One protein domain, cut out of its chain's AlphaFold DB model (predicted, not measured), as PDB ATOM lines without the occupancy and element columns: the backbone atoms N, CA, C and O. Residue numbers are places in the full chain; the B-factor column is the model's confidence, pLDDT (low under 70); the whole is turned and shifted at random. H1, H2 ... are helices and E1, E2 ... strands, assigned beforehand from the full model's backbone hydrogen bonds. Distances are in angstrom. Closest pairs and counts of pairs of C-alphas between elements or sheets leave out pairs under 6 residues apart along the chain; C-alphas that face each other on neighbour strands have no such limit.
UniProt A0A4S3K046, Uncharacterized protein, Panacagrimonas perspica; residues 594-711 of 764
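AT A GLANCE: This is residues 594 to 711 of the 764 residues of an uncharacterized protein of Panacagrimonas perspica (UniProt A0A4S3K046). Little regular structure: two tiny two-stranded sheets amid loops, H4 packed on E3 and E4, H2 on E2, and H1 beyond H2 at one end. The 118 printed residues, 47 of them in named elements, mixed helices and strands, run H1 E1 H2 E2 E3 H3 E4 H4. The whole is compact, radius of gyration of the C-alphas 14.8 A, spanning 41 by 32 by 24 A.

HOW THE PARTS SIT: Look first at E3, residues 671 to 675, antiparallel to E4, residues 693 to 695: N 672 and O 694 are 2.8 A apart. From H4, residues 699 to 709, Gln 701 comes closest to E4, its C-alpha 5.7 A from that of Phe 694. E1, residues 614 to 616, is parallel to E2, residues 635 to 637, with N 636 and O 614 at 2.8 A; H2, residues 627 to 633, completes a strand-helix-strand unit, two parallel neighbour strands with a helix between. H1, residues 594 to 604, touches H2 at a steep tilt of 41 degrees, the same way; their closest C-alphas, of Pro 595 and Met 632, are 6.6 A apart. H3, residues 678 to 681, touches no helix. Every O i to N i+4 pair is within hydrogen-bond range in H4, 6 of 7 in H1, and 0 of 3 in H2, beside 3 of 4 O i to N i+3 pairs.

IN THESE COORDINATES: Find C-alpha 594 at (238.747, 268.088, 186.414); H1 runs 15.4 A from there. H4 runs 15.5 A to C-alpha 709 at (234.998, 248.906, 199.636).

THE WHOLE: The printed part has no cut. The links E2 to E3 and H3 to E4 are long. Residues 619 to 625 have pLDDT under 70.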
ATOM      1  N   ARG A 594     240.044 268.392 187.044       92.19
ATOM      2  CA  ARG A 594     238.747 268.088 186.414       92.19
ATOM      3  C   ARG A 594     238.144 266.753 186.852       92.19
ATOM      4  O   ARG A 594     236.973 266.783 187.227       92.19
ATOM      5  N   PRO A 595     238.888 265.630 186.925       92.25
ATOM      6  CA  PRO A 595     238.304 264.353 187.341       92.25
ATOM      7  C   PRO A 595     237.655 264.418 188.732       92.25
ATOM      8  O   PRO A 595     236.550 263.922 188.938       92.25
ATOM      9  N   VAL A 596     238.301 265.105 189.679       94.38
ATOM     10  CA  VAL A 596     237.770 265.300 191.037       94.38
ATOM     11  C   VAL A 596     236.562 266.239 191.032       94.38
ATOM     12  O   VAL A 596     235.599 266.007 191.763       94.38
ATOM     13  N   MET A 597     236.583 267.296 190.213       94.62
ATOM     14  CA  MET A 597     235.450 268.218 190.074       94.62
ATOM     15  C   MET A 597     234.218 267.540 189.467       94.62
ATOM     16  O   MET A 597     233.110 267.763 189.948       94.62
ATOM     17  N   GLU A 598     234.403 266.707 188.449       95.06
ATOM     18  CA  GLU A 598     233.336 265.951 187.787       95.06
ATOM     19  C   GLU A 598     232.731 264.916 188.738       95.06
ATOM     20  O   GLU A 598     231.516 264.882 188.932       95.06
ATOM     21  N   ALA A 599     233.572 264.148 189.433       96.19
ATOM     22  CA  ALA A 599     233.118 263.200 190.443       96.19
ATOM     23  C   ALA A 599     232.407 263.885 191.618       96.19
ATOM     24  O   ALA A 599     231.465 263.335 192.190       96.19
ATOM     25  N   TYR A 600     232.822 265.102 191.973       97.31
ATOM     26  CA  TYR A 600     232.100 265.925 192.931       97.31
ATOM     27  C   TYR A 600     230.735 266.367 192.388       97.31
ATOM     28  O   TYR A 600     229.738 266.254 193.101       97.31
ATOM     29  N   ALA A 601     230.668 266.864 191.154       97.25
ATOM     30  CA  ALA A 601     229.421 267.301 190.529       97.25
ATOM     31  C   ALA A 601     228.399 266.155 190.454       97.25
ATOM     32  O   ALA A 601     227.253 266.343 190.860       97.25
ATOM     33  N   ALA A 602     228.845 264.946 190.107       97.56
ATOM     34  CA  ALA A 602     228.028 263.734 190.121       97.56
ATOM     35  C   ALA A 602     227.348 263.486 191.485       97.56
ATOM     36  O   ALA A 602     226.180 263.102 191.542       97.56
ATOM     37  N   THR A 603     228.018 263.780 192.609       96.94
ATOM     38  CA  THR A 603     227.375 263.658 193.935       96.94
ATOM     39  C   THR A 603     226.247 264.653 194.166       96.94
ATOM     40  O   THR A 603     225.319 264.352 194.914       96.94
ATOM     41  N   LEU A 604     226.323 265.845 193.567       96.00
ATOM     42  CA  LEU A 604     225.260 266.847 193.668       96.00
ATOM     43  C   LEU A 604     224.028 266.431 192.857       96.00
ATOM     44  O   LEU A 604     222.912 266.781 193.226       96.00
ATOM     45  N   GLU A 605     224.228 265.636 191.806       96.62
ATOM     46  CA  GLU A 605     223.169 265.008 191.007       96.62
ATOM     47  C   GLU A 605     222.569 263.761 191.680       96.62
ATOM     48  O   GLU A 605     221.672 263.123 191.131       96.62
ATOM     49  N   GLY A 606     223.043 263.401 192.876       96.12
ATOM     50  CA  GLY A 606     222.571 262.234 193.619       96.12
ATOM     51  C   GLY A 606     223.197 260.912 193.177       96.12
ATOM     52  O   GLY A 606     222.738 259.858 193.621       96.12
ATOM     53  N   GLN A 607     224.245 260.936 192.344       97.31
ATOM     54  CA  GLN A 607     224.985 259.720 192.016       97.31
ATOM     55  C   GLN A 607     225.692 259.177 193.271       97.31
ATOM     56  O   GLN A 607     226.195 259.957 194.092       97.31
ATOM     57  N   PRO A 608     225.729 257.845 193.457       96.31
ATOM     58  CA  PRO A 608     226.407 257.249 194.599       96.31
ATOM     59  C   PRO A 608     227.929 257.474 194.521       96.31
ATOM     60  O   PRO A 608     228.466 257.722 193.440       96.31
ATOM     61  N   PRO A 609     228.651 257.345 195.650       97.00
ATOM     62  CA  PRO A 609     230.110 257.326 195.644       97.00
ATOM     63  C   PRO A 609     230.673 256.296 194.658       97.00
ATOM     64  O   PRO A 609     230.176 255.170 194.587       97.00
ATOM     65  N   ILE A 610     231.752 256.653 193.956       96.88
ATOM     66  CA  ILE A 610     232.409 255.760 192.991       96.88
ATOM     67  C   ILE A 610     232.905 254.504 193.715       96.88
ATOM     68  O   ILE A 610     233.700 254.584 194.661       96.88
ATOM     69  N   ALA A 611     232.413 253.339 193.297       96.31
ATOM     70  CA  ALA A 611     232.780 252.059 193.886       96.31
ATOM     71  C   ALA A 611     234.210 251.678 193.489       96.31
ATOM     72  O   ALA A 611     234.548 251.675 192.308       96.31
ATOM     73  N   ILE A 612     235.034 251.324 194.476       97.62
ATOM     74  CA  ILE A 612     236.352 250.749 194.212       97.62
ATOM     75  C   ILE A 612     236.159 249.263 193.918       97.62
ATOM     76  O   ILE A 612     235.662 248.518 194.759       97.62
ATOM     77  N   THR A 613     236.518 248.842 192.712       96.94
ATOM     78  CA  THR A 613     236.366 247.462 192.234       96.94
ATOM     79  C   THR A 613     237.704 246.818 191.895       96.94
ATOM     80  O   THR A 613     237.791 245.595 191.863       96.94
ATOM     81  N   HIS A 614     238.757 247.616 191.706       96.06
ATOM     82  CA  HIS A 614     240.072 247.150 191.272       96.06
ATOM     83  C   HIS A 614     241.201 247.772 192.098       96.06
ATOM     84  O   HIS A 614     241.057 248.859 192.661       96.06
ATOM     85  N   VAL A 615     242.344 247.091 192.133       94.38
ATOM     86  CA  VAL A 615     243.636 247.636 192.560       94.38
ATOM     87  C   VAL A 615     244.505 247.785 191.316       94.38
ATOM     88  O   VAL A 615     244.534 246.891 190.474       94.38
ATOM     89  N   GLY A 616     245.170 248.933 191.189       89.50
ATOM     90  CA  GLY A 616     246.095 249.230 190.097       89.50
ATOM     91  C   GLY A 616     247.518 249.412 190.618       89.50
ATOM     92  O   GLY A 616     247.717 250.123 191.597       89.50
ATOM     93  N   GLY A 617     248.504 248.781 189.991       78.56
ATOM     94  CA  GLY A 617     249.926 248.849 190.315       78.56
ATOM     95  C   GLY A 617     250.785 249.520 189.246       78.56
ATOM     96  O   GLY A 617     251.840 250.060 189.583       78.56
ATOM     97  N   ASP A 618     250.363 249.536 187.975       70.50
ATOM     98  CA  ASP A 618     251.145 250.173 186.911       70.50
ATOM     99  C   ASP A 618     250.778 251.654 186.706       70.50
ATOM    100  O   ASP A 618     249.653 252.036 186.379       70.50
ATOM    101  N   ARG A 619     251.794 252.511 186.844       60.09
ATOM    102  CA  ARG A 619     251.707 253.957 186.599       60.09
ATOM    103  C   ARG A 619     251.470 254.300 185.129       60.09
ATOM    104  O   ARG A 619     250.990 255.394 184.853       60.09
ATOM    105  N   ARG A 620     251.872 253.435 184.191       55.19
ATOM    106  CA  ARG A 620     251.820 253.706 182.743       55.19
ATOM    107  C   ARG A 620     250.547 253.193 182.083       55.19
ATOM    108  O   ARG A 620     250.084 253.825 181.140       55.19
ATOM    109  N   ALA A 621     249.975 252.102 182.584       50.06
ATOM    110  CA  ALA A 621     248.792 251.482 181.991       50.06
ATOM    111  C   ALA A 621     247.507 252.324 182.085       50.06
ATOM    112  O   ALA A 621     246.596 252.104 181.293       50.06
ATOM    113  N   LEU A 622     247.414 253.289 183.009       54.72
ATOM    114  CA  LEU A 622     246.125 253.918 183.330       54.72
ATOM    115  C   LEU A 622     245.861 255.275 182.664       54.72
ATOM    116  O   LEU A 622     244.743 255.758 182.763       54.72
ATOM    117  N   GLY A 623     246.819 255.907 181.980       52.28
ATOM    118  CA  GLY A 623     246.570 257.148 181.218       52.28
ATOM    119  C   GLY A 623     246.154 258.394 182.030       52.28
ATOM    120  O   GLY A 623     245.989 259.459 181.441       52.28
ATOM    121  N   TYR A 624     246.019 258.300 183.360       54.31
ATOM    122  CA  TYR A 624     245.753 259.426 184.266       54.31
ATOM    123  C   TYR A 624     247.059 260.057 184.767       54.31
ATOM    124  O   TYR A 624     248.010 259.359 185.121       54.31
ATOM    125  N   GLY A 625     247.104 261.394 184.802       60.34
ATOM    126  CA  GLY A 625     248.319 262.160 185.106       60.34
ATOM    127  C   GLY A 625     248.793 262.073 186.561       60.34
ATOM    128  O   GLY A 625     249.992 262.195 186.818       60.34
ATOM    129  N   SER A 626     247.889 261.824 187.517       79.00
ATOM    130  CA  SER A 626     248.209 261.754 188.944       79.00
ATOM    131  C   SER A 626     247.818 260.423 189.576       79.00
ATOM    132  O   SER A 626     246.794 259.830 189.249       79.00
ATOM    133  N   ARG A 627     248.645 259.954 190.519       81.50
ATOM    134  CA  ARG A 627     248.583 258.595 191.080       81.50
ATOM    135  C   ARG A 627     247.228 258.269 191.704       81.50
ATOM    136  O   ARG A 627     246.686 257.212 191.415       81.50
ATOM    137  N   ASN A 628     246.699 259.149 192.548       91.31
ATOM    138  CA  ASN A 628     245.500 258.859 193.339       91.31
ATOM    139  C   ASN A 628     244.186 259.110 192.570       91.31
ATOM    140  O   ASN A 628     243.129 258.680 193.025       91.31
ATOM    141  N   ASP A 629     244.237 259.751 191.397       90.88
ATOM    142  CA  ASP A 629     243.039 260.068 190.606       90.88
ATOM    143  C   ASP A 629     242.391 258.822 189.991       90.88
ATOM    144  O   ASP A 629     241.233 258.864 189.580       90.88
ATOM    145  N   THR A 630     243.088 257.682 189.983       91.44
ATOM    146  CA  THR A 630     242.533 256.394 189.533       91.44
ATOM    147  C   THR A 630     241.298 255.980 190.334       91.44
ATOM    148  O   THR A 630     240.480 255.201 189.847       91.44
ATOM    149  N   MET A 631     241.113 256.544 191.532       93.94
ATOM    150  CA  MET A 631     239.887 256.419 192.313       93.94
ATOM    151  C   MET A 631     238.644 256.784 191.485       93.94
ATOM    152  O   MET A 631     237.599 256.159 191.653       93.94
ATOM    153  N   MET A 632     238.752 257.752 190.566       93.88
ATOM    154  CA  MET A 632     237.647 258.195 189.703       93.88
ATOM    155  C   MET A 632     237.232 257.130 188.678       93.88
ATOM    156  O   MET A 632     236.132 257.187 188.139       93.88
ATOM    157  N   LEU A 633     238.079 256.123 188.454       91.88
ATOM    158  CA  LEU A 633     237.792 254.942 187.639       91.88
ATOM    159  C   LEU A 633     237.331 253.733 188.466       91.88
ATOM    160  O   LEU A 633     237.175 252.641 187.926       91.88
ATOM    161  N   GLY A 634     237.179 253.880 189.785       95.06
ATOM    162  CA  GLY A 634     236.947 252.742 190.673       95.06
ATOM    163  C   GLY A 634     238.198 251.891 190.926       95.06
ATOM    164  O   GLY A 634     238.080 250.725 191.302       95.06
ATOM    165  N   ILE A 635     239.396 252.456 190.733       94.88
ATOM    166  CA  ILE A 635     240.675 251.761 190.915       94.88
ATOM    167  C   ILE A 635     241.430 252.367 192.102       94.88
ATOM    168  O   ILE A 635     241.784 253.548 192.092       94.88
ATOM    169  N   SER A 636     241.757 251.550 193.100       95.19
ATOM    170  CA  SER A 636     242.677 251.934 194.169       95.19
ATOM    171  C   SER A 636     244.119 251.856 193.676       95.19
ATOM    172  O   SER A 636     244.627 250.768 193.399       95.19
ATOM    173  N   GLN A 637     244.802 252.995 193.558       92.31
ATOM    174  CA  GLN A 637     246.212 253.012 193.162       92.31
ATOM    175  C   GLN A 637     247.085 252.432 194.279       92.31
ATOM    176  O   GLN A 637     247.270 253.083 195.306       92.31
ATOM    177  N   GLY A 638     247.678 251.262 194.070       90.44
ATOM    178  CA  GLY A 638     248.650 250.657 194.976       90.44
ATOM    179  C   GLY A 638     249.919 251.501 195.110       90.44
ATOM    180  O   GLY A 638     250.376 251.746 196.223       90.44
ATOM    181  N   LEU A 639     250.448 252.053 194.011       90.38
ATOM    182  CA  LEU A 639     251.611 252.956 194.040       90.38
ATOM    183  C   LEU A 639     251.196 254.420 194.226       90.38
ATOM    184  O   LEU A 639     251.489 255.274 193.385       90.38
ATOM    185  N   CYS A 640     250.500 254.701 195.323       91.75
ATOM    186  CA  CYS A 640     249.876 255.987 195.632       91.75
ATOM    187  C   CYS A 640     250.862 257.156 195.837       91.75
ATOM    188  O   CYS A 640     252.094 257.016 195.803       91.75
ATOM    189  N   TYR A 641     250.307 258.350 196.051       91.75
ATOM    190  CA  TYR A 641     251.010 259.483 196.649       91.75
ATOM    191  C   TYR A 641     250.479 259.736 198.065       91.75
ATOM    192  O   TYR A 641     249.364 260.224 198.231       91.75
ATOM    193  N   ASN A 642     251.279 259.394 199.077       93.44
ATOM    194  CA  ASN A 642     251.078 259.809 200.464       93.44
ATOM    195  C   ASN A 642     252.456 259.941 201.152       93.44
ATOM    196  O   ASN A 642     253.128 258.924 201.354       93.44
ATOM    197  N   PRO A 643     252.892 261.159 201.539       91.94
ATOM    198  CA  PRO A 643     254.181 261.380 202.191       91.94
ATOM    199  C   PRO A 643     254.381 260.645 203.524       91.94
ATOM    200  O   PRO A 643     255.523 260.564 203.980       91.94
ATOM    201  N   LEU A 644     253.323 260.118 204.155       93.06
ATOM    202  CA  LEU A 644     253.419 259.246 205.331       93.06
ATOM    203  C   LEU A 644     254.343 258.050 205.069       93.06
ATOM    204  O   LEU A 644     255.218 257.766 205.881       93.06
ATOM    205  N   TYR A 645     254.202 257.410 203.907       93.62
ATOM    206  CA  TYR A 645     255.011 256.257 203.496       93.62
ATOM    207  C   TYR A 645     256.319 256.659 202.797       93.62
ATOM    208  O   TYR A 645     257.029 255.820 202.245       93.62
ATOM    209  N   GLY A 646     256.637 257.954 202.811       91.38
ATOM    210  CA  GLY A 646     257.763 258.549 202.111       91.38
ATOM    211  C   GLY A 646     257.428 259.055 200.705       91.38
ATOM    212  O   GLY A 646     256.450 258.655 200.075       91.38
ATOM    213  N   TYR A 647     258.245 259.983 200.198       87.38
ATOM    214  CA  TYR A 647     258.010 260.667 198.919       87.38
ATOM    215  C   TYR A 647     258.062 259.737 197.699       87.38
ATOM    216  O   TYR A 647     257.463 260.031 196.662       87.38
ATOM    217  N   ARG A 648     258.769 258.606 197.801       87.56
ATOM    218  CA  ARG A 648     258.795 257.557 196.772       87.56
ATOM    219  C   ARG A 648     258.325 256.212 197.309       87.56
ATOM    220  O   ARG A 648     258.661 255.204 196.696       87.56
ATOM    221  N   LEU A 649     257.521 256.214 198.377       90.50
ATOM    222  CA  LEU A 649     257.014 255.003 199.025       90.50
ATOM    223  C   LEU A 649     258.134 254.167 199.671       90.50
ATOM    224  O   LEU A 649     258.067 252.945 199.696       90.50
ATOM    225  N   GLU A 650     259.183 254.820 200.188       91.31
ATOM    226  CA  GLU A 650     260.348 254.144 200.776       91.31
ATOM    227  C   GLU A 650     260.008 253.295 202.008       91.31
ATOM    228  O   GLU A 650     260.685 252.306 202.266       91.31
ATOM    229  N   ALA A 651     258.979 253.687 202.763       92.81
ATOM    230  CA  ALA A 651     258.486 252.964 203.933       92.81
ATOM    231  C   ALA A 651     257.191 252.189 203.636       92.81
ATOM    232  O   ALA A 651     256.529 251.718 204.556       92.81
ATOM    233  N   PHE A 652     256.776 252.104 202.372       92.06
ATOM    234  CA  PHE A 652     255.504 251.487 202.024       92.06
ATOM    235  C   PHE A 652     255.565 249.965 202.213       92.06
ATOM    236  O   PHE A 652     256.514 249.331 201.745       92.06
ATOM    237  N   PRO A 653     254.582 249.364 202.902       90.12
ATOM    238  CA  PRO A 653     254.653 247.957 203.256       90.12
ATOM    239  C   PRO A 653     254.343 247.058 202.056       90.12
ATOM    240  O   PRO A 653     253.435 247.351 201.282       90.12
ATOM    241  N   GLN A 654     255.066 245.938 201.954       86.69
ATOM    242  CA  GLN A 654     254.816 244.849 200.998       86.69
ATOM    243  C   GLN A 654     254.564 245.335 199.555       86.69
ATOM    244  O   GLN A 654     253.637 244.881 198.881       86.69
ATOM    245  N   ILE A 655     255.372 246.290 199.074       86.25
ATOM    246  CA  ILE A 655     255.195 246.933 197.761       86.25
ATOM    247  C   ILE A 655     255.185 245.916 196.606       86.25
ATOM    248  O   ILE A 655     254.488 246.100 195.612       86.25
ATOM    249  N   GLU A 656     255.905 244.806 196.765       86.06
ATOM    250  CA  GLU A 656     255.986 243.668 195.849       86.06
ATOM    251  C   GLU A 656     254.672 242.883 195.688       86.06
ATOM    252  O   GLU A 656     254.526 242.107 194.738       86.06
ATOM    253  N   ARG A 657     253.706 243.073 196.593       86.31
ATOM    254  CA  ARG A 657     252.375 242.456 196.508       86.31
ATOM    255  C   ARG A 657     251.380 243.268 195.700       86.31
ATOM    256  O   ARG A 657     250.351 242.716 195.316       86.31
ATOM    257  N   ILE A 658     251.674 244.535 195.412       86.44
ATOM    258  CA  ILE A 658     250.801 245.360 194.581       86.44
ATOM    259  C   ILE A 658     250.756 244.763 193.176       86.44
ATOM    260  O   ILE A 658     251.773 244.654 192.490       86.44
ATOM    261  N   ARG A 659     249.554 244.383 192.751       88.12
ATOM    262  CA  ARG A 659     249.273 243.807 191.438       88.12
ATOM    263  C   ARG A 659     247.983 244.395 190.896       88.12
ATOM    264  O   ARG A 659     247.090 244.741 191.666       88.12
ATOM    265  N   ASP A 660     247.907 244.476 189.576       91.12
ATOM    266  CA  ASP A 660     246.675 244.837 188.889       91.12
ATOM    267  C   ASP A 660     245.656 243.697 189.007       91.12
ATOM    268  O   ASP A 660     245.990 242.530 188.783       91.12
ATOM    269  N   GLY A 661     244.410 244.027 189.340       94.19
ATOM    270  CA  GLY A 661     243.320 243.055 189.372       94.19
ATOM    271  C   GLY A 661     242.094 243.538 190.136       94.19
ATOM    272  O   GLY A 661     242.060 244.651 190.662       94.19
ATOM    273  N   GLU A 662     241.069 242.690 190.205       96.50
ATOM    274  CA  GLU A 662     239.887 242.960 191.025       96.50
ATOM    275  C   GLU A 662     240.287 243.060 192.501       96.50
ATOM    276  O   GLU A 662     241.053 242.238 193.009       96.50
ATOM    277  N   ALA A 663     239.740 244.037 193.222       96.38
ATOM    278  CA  ALA A 663     240.147 244.348 194.591       96.38
ATOM    279  C   ALA A 663     239.988 243.156 195.555       96.38
ATOM    280  O   ALA A 663     240.794 242.987 196.469       96.38
ATOM    281  N   LEU A 664     238.971 242.316 195.329       97.00
ATOM    282  CA  LEU A 664     238.677 241.122 196.128       97.00
ATOM    283  C   LEU A 664     239.248 239.822 195.539       97.00
ATOM    284  O   LEU A 664     239.037 238.755 196.118       97.00
ATOM    285  N   SER A 665     239.964 239.885 194.412       95.62
ATOM    286  CA  SER A 665     240.676 238.717 193.889       95.62
ATOM    287  C   SER A 665     241.824 238.328 194.816       95.62
ATOM    288  O   SER A 665     242.380 239.171 195.521       95.62
ATOM    289  N   THR A 666     242.151 237.036 194.847       94.19
ATOM    290  CA  THR A 666     243.143 236.490 195.774       94.19
ATOM    291  C   THR A 666     244.507 236.313 195.133       94.19
ATOM    292  O   THR A 666     244.614 235.794 194.021       94.19
ATOM    293  N   ASP A 667     245.556 236.631 195.882       89.12
ATOM    294  CA  ASP A 667     246.909 236.192 195.567       89.12
ATOM    295  C   ASP A 667     247.123 234.697 195.894       89.12
ATOM    296  O   ASP A 667     246.231 233.993 196.376       89.12
ATOM    297  N   ALA A 668     248.338 234.200 195.646       88.06
ATOM    298  CA  ALA A 668     248.710 232.809 195.914       88.06
ATOM    299  C   ALA A 668     248.595 232.405 197.401       88.06
ATOM    300  O   ALA A 668     248.558 231.216 197.706       88.06
ATOM    301  N   SER A 669     248.536 233.373 198.321       88.69
ATOM    302  CA  SER A 669     248.358 233.148 199.759       88.69
ATOM    303  C   SER A 669     246.886 233.146 200.200       88.69
ATOM    304  O   SER A 669     246.599 232.940 201.379       88.69
ATOM    305  N   GLY A 670     245.941 233.361 199.274       93.81
ATOM    306  CA  GLY A 670     244.507 233.432 199.570       93.81
ATOM    307  C   GLY A 670     244.059 234.764 200.184       93.81
ATOM    308  O   GLY A 670     242.940 234.854 200.702       93.81
ATOM    309  N   GLN A 671     244.910 235.791 200.148       95.31
ATOM    310  CA  GLN A 671     244.589 237.145 200.601       95.31
ATOM    311  C   GLN A 671     244.153 238.022 199.424       95.31
ATOM    312  O   GLN A 671     244.625 237.824 198.307       95.31
ATOM    313  N   SER A 672     243.275 238.994 199.667       96.56
ATOM    314  CA  SER A 672     242.850 239.958 198.652       96.56
ATOM    315  C   SER A 672     243.996 240.852 198.180       96.56
ATOM    316  O   SER A 672     244.903 241.157 198.954       96.56
ATOM    317  N   LEU A 673     243.905 241.354 196.945       95.06
ATOM    318  CA  LEU A 673     244.795 242.415 196.452       95.06
ATOM    319  C   LEU A 673     244.622 243.734 197.220       95.06
ATOM    320  O   LEU A 673     245.569 244.504 197.356       95.06
ATOM    321  N   LEU A 674     243.415 243.999 197.723       96.06
ATOM    322  CA  LEU A 674     243.147 245.110 198.628       96.06
ATOM    323  C   LEU A 674     243.753 244.831 200.010       96.06
ATOM    324  O   LEU A 674     243.484 243.787 200.609       96.06
ATOM    325  N   PHE A 675     244.519 245.776 200.539       96.25
ATOM    326  CA  PHE A 675     245.081 245.703 201.880       96.25
ATOM    327  C   PHE A 675     243.995 245.829 202.945       96.25
ATOM    328  O   PHE A 675     243.031 246.580 202.789       96.25
ATOM    329  N   ASN A 676     244.186 245.132 204.065       97.19
ATOM    330  CA  ASN A 676     243.446 245.365 205.293       97.19
ATOM    331  C   ASN A 676     244.131 246.502 206.072       97.19
ATOM    332  O   ASN A 676     245.153 246.285 206.731       97.19
ATOM    333  N   PRO A 677     243.584 247.726 206.053       96.81
ATOM    334  CA  PRO A 677     244.261 248.884 206.623       96.81
ATOM    335  C   PRO A 677     244.328 248.851 208.161       96.81
ATOM    336  O   PRO A 677     245.135 249.570 208.751       96.81
ATOM    337  N   ALA A 678     243.579 247.962 208.828       97.69
ATOM    338  CA  ALA A 678     243.756 247.697 210.258       97.69
ATOM    339  C   ALA A 678     245.167 247.163 210.577       97.69
ATOM    340  O   ALA A 678     245.725 247.477 211.631       97.69
ATOM    341  N   CYS A 679     245.777 246.438 209.633       97.12
ATOM    342  CA  CYS A 679     247.146 245.931 209.727       97.12
ATOM    343  C   CYS A 679     248.203 247.038 209.644       97.12
ATOM    344  O   CYS A 679     249.332 246.840 210.081       97.12
ATOM    345  N   LEU A 680     247.848 248.217 209.122       97.06
ATOM    346  CA  LEU A 680     248.740 249.378 209.071       97.06
ATOM    347  C   LEU A 680     248.817 250.103 210.421       97.06
ATOM    348  O   LEU A 680     249.821 250.745 210.708       97.06
ATOM    349  N   VAL A 681     247.757 250.028 211.235       97.00
ATOM    350  CA  VAL A 681     247.641 250.793 212.487       97.00
ATOM    351  C   VAL A 681     247.975 249.930 213.705       97.00
ATOM    352  O   VAL A 681     248.855 250.297 214.483       97.00
ATOM    353  N   HIS A 682     247.314 248.775 213.850       97.69
ATOM    354  CA  HIS A 682     247.454 247.859 214.993       97.69
ATOM    355  C   HIS A 682     247.659 246.412 214.499       97.69
ATOM    356  O   HIS A 682     246.755 245.578 214.626       97.69
ATOM    357  N   PRO A 683     248.812 246.093 213.873       97.44
ATOM    358  CA  PRO A 683     249.056 244.779 213.268       97.44
ATOM    359  C   PRO A 683     248.966 243.618 214.270       97.44
ATOM    360  O   PRO A 683     248.389 242.575 213.963       97.44
ATOM    361  N   GLN A 684     249.475 243.810 215.491       97.38
ATOM    362  CA  GLN A 684     249.505 242.766 216.522       97.38
ATOM    363  C   GLN A 684     248.092 242.369 216.964       97.38
ATOM    364  O   GLN A 684     247.750 241.188 216.988       97.38
ATOM    365  N   GLU A 685     247.243 243.353 217.251       97.50
ATOM    366  CA  GLU A 685     245.858 243.152 217.663       97.50
ATOM    367  C   GLU A 685     245.033 242.492 216.557       97.50
ATOM    368  O   GLU A 685     244.145 241.693 216.850       97.50
ATOM    369  N   ASN A 686     245.342 242.790 215.292       96.75
ATOM    370  CA  ASN A 686     244.657 242.236 214.123       96.75
ATOM    371  C   ASN A 686     245.305 240.948 213.579       96.75
ATOM    372  O   ASN A 686     244.816 240.402 212.593       96.75
ATOM    373  N   ALA A 687     246.335 240.415 214.253       96.12
ATOM    374  CA  ALA A 687     247.039 239.179 213.894       96.12
ATOM    375  C   ALA A 687     247.518 239.144 212.427       96.12
ATOM    376  O   ALA A 687     247.356 238.140 211.722       96.12
ATOM    377  N   CYS A 688     248.103 240.254 211.981       96.00
ATOM    378  CA  CYS A 688     248.621 240.446 210.630       96.00
ATOM    379  C   CYS A 688     249.896 241.295 210.636       96.00
ATOM    380  O   CYS A 688     250.295 241.837 211.669       96.00
ATOM    381  N   VAL A 689     250.537 241.418 209.477       95.94
ATOM    382  CA  VAL A 689     251.646 242.354 209.256       95.94
ATOM    383  C   VAL A 689     251.195 243.521 208.366       95.94
ATOM    384  O   VAL A 689     250.281 243.355 207.554       95.94
ATOM    385  N   PRO A 690     251.795 244.723 208.495       96.38
ATOM    386  CA  PRO A 690     251.466 245.845 207.620       96.38
ATOM    387  C   PRO A 690     251.575 245.450 206.141       96.38
ATOM    388  O   PRO A 690     252.575 244.854 205.745       96.38
ATOM    389  N   GLY A 691     250.552 245.767 205.341       93.25
ATOM    390  CA  GLY A 691     250.455 245.381 203.922       93.25
ATOM    391  C   GLY A 691     249.723 244.060 203.650       93.25
ATOM    392  O   GLY A 691     249.529 243.715 202.490       93.25
ATOM    393  N   ASP A 692     249.290 243.324 204.682       96.06
ATOM    394  CA  ASP A 692     248.438 242.148 204.479       96.06
ATOM    395  C   ASP A 692     247.065 242.526 203.916       96.06
ATOM    396  O   ASP A 692     246.468 243.531 204.307       96.06
ATOM    397  N   GLY A 693     246.554 241.683 203.018       96.19
ATOM    398  CA  GLY A 693     245.190 241.755 202.504       96.19
ATOM    399  C   GLY A 693     244.177 241.078 203.425       96.19
ATOM    400  O   GLY A 693     244.520 240.433 204.420       96.19
ATOM    401  N   PHE A 694     242.898 241.187 203.079       97.56
ATOM    402  CA  PHE A 694     241.839 240.426 203.736       97.56
ATOM    403  C   PHE A 694     241.928 238.949 203.342       97.56
ATOM    404  O   PHE A 694     242.113 238.605 202.177       97.56
ATOM    405  N   ARG A 695     241.772 238.041 204.303       96.88
ATOM    406  CA  ARG A 695     241.750 236.595 204.057       96.88
ATOM    407  C   ARG A 695     240.404 236.205 203.463       96.88
ATOM    408  O   ARG A 695     239.420 236.085 204.183       96.88
ATOM    409  N   MET A 696     240.358 235.958 202.159       96.81
ATOM    410  CA  MET A 696     239.084 235.780 201.448       96.81
ATOM    411  C   MET A 696     238.390 234.441 201.731       96.81
ATOM    412  O   MET A 696     237.202 234.294 201.450       96.81
ATOM    413  N   GLN A 697     239.115 233.480 202.311       95.12
ATOM    414  CA  GLN A 697     238.556 232.219 202.812       95.12
ATOM    415  C   GLN A 697     237.826 232.390 204.157       95.12
ATOM    416  O   GLN A 697     236.986 231.564 204.507       95.12
ATOM    417  N   ASP A 698     238.124 233.457 204.906       96.12
ATOM    418  CA  ASP A 698     237.427 233.803 206.141       96.12
ATOM    419  C   ASP A 698     236.191 234.651 205.805       96.12
ATOM    420  O   ASP A 698     236.289 235.772 205.302       96.12
ATOM    421  N   ILE A 699     235.008 234.110 206.106       96.06
ATOM    422  CA  ILE A 699     233.712 234.748 205.835       96.06
ATOM    423  C   ILE A 699     233.622 236.130 206.498       96.06
ATOM    424  O   ILE A 699     233.075 237.061 205.903       96.06
ATOM    425  N   GLN A 700     234.168 236.291 207.708       96.06
ATOM    426  CA  GLN A 700     234.133 237.571 208.412       96.06
ATOM    427  C   GLN A 700     235.034 238.596 207.730       96.06
ATOM    428  O   GLN A 700     234.594 239.722 207.498       96.06
ATOM    429  N   GLN A 701     236.259 238.219 207.353       96.62
ATOM    430  CA  GLN A 701     237.165 239.142 206.662       96.62
ATOM    431  C   GLN A 701     236.678 239.503 205.262       96.62
ATOM    432  O   GLN A 701     236.788 240.662 204.869       96.62
ATOM    433  N   LYS A 702     236.066 238.564 204.535       97.31
ATOM    434  CA  LYS A 702     235.411 238.868 203.259       97.31
ATOM    435  C   LYS A 702     234.308 239.918 203.431       97.31
ATOM    436  O   LYS A 702     234.299 240.915 202.714       97.31
ATOM    437  N   ALA A 703     233.427 239.751 204.421       97.75
ATOM    438  CA  ALA A 703     232.379 240.731 204.711       97.75
ATOM    439  C   ALA A 703     232.950 242.094 205.155       97.75
ATOM    440  O   ALA A 703     232.397 243.145 204.828       97.75
ATOM    441  N   GLN A 704     234.068 242.104 205.889       97.88
ATOM    442  CA  GLN A 704     234.782 243.336 206.242       97.88
ATOM    443  C   GLN A 704     235.353 244.034 205.004       97.88
ATOM    444  O   GLN A 704     235.183 245.245 204.878       97.88
ATOM    445  N   ALA A 705     235.955 243.287 204.074       98.12
ATOM    446  CA  ALA A 705     236.477 243.815 202.815       98.12
ATOM    447  C   ALA A 705     235.363 244.445 201.962       98.12
ATOM    448  O   ALA A 705     235.508 245.564 201.471       98.12
ATOM    449  N   GLU A 706     234.211 243.779 201.854       98.00
ATOM    450  CA  GLU A 706     233.031 244.301 201.152       98.00
ATOM    451  C   GLU A 706     232.508 245.597 201.797       98.00
ATOM    452  O   GLU A 706     232.227 246.578 201.102       98.00
ATOM    453  N   ARG A 707     232.430 245.655 203.135       97.81
ATOM    454  CA  ARG A 707     232.052 246.883 203.861       97.81
ATOM    455  C   ARG A 707     233.065 248.001 203.653       97.81
ATOM    456  O   ARG A 707     232.661 249.147 203.457       97.81
ATOM    457  N   PHE A 708     234.352 247.676 203.677       98.19
ATOM    458  CA  PHE A 708     235.434 248.626 203.464       98.19
ATOM    459  C   PHE A 708     235.379 249.244 202.060       98.19
ATOM    460  O   PHE A 708     235.375 250.470 201.944       98.19
ATOM    461  N   LEU A 709     235.212 248.430 201.011       98.00
ATOM    462  CA  LEU A 709     234.998 248.906 199.636       98.00
ATOM    463  C   LEU A 709     233.737 249.773 199.504       98.00
ATOM    464  O   LEU A 709     233.736 250.769 198.778       98.00
ATOM    465  N   ALA A 710     232.685 249.457 200.263       97.31
ATOM    466  CA  ALA A 710     231.460 250.254 200.339       97.31
ATOM    467  C   ALA A 710     231.588 251.535 201.195       97.31
ATOM    468  O   ALA A 710     230.590 252.233 201.405       97.31
ATOM    469  N   ARG A 711     232.788 251.858 201.704       97.75
ATOM    470  CA  ARG A 711     233.052 252.972 202.636       97.75
ATOM    471  C   ARG A 711     232.155 252.925 203.868       97.75
ATOM    472  O   ARG A 711     231.668 253.950 204.338       97.75
TER     473      ARG A 711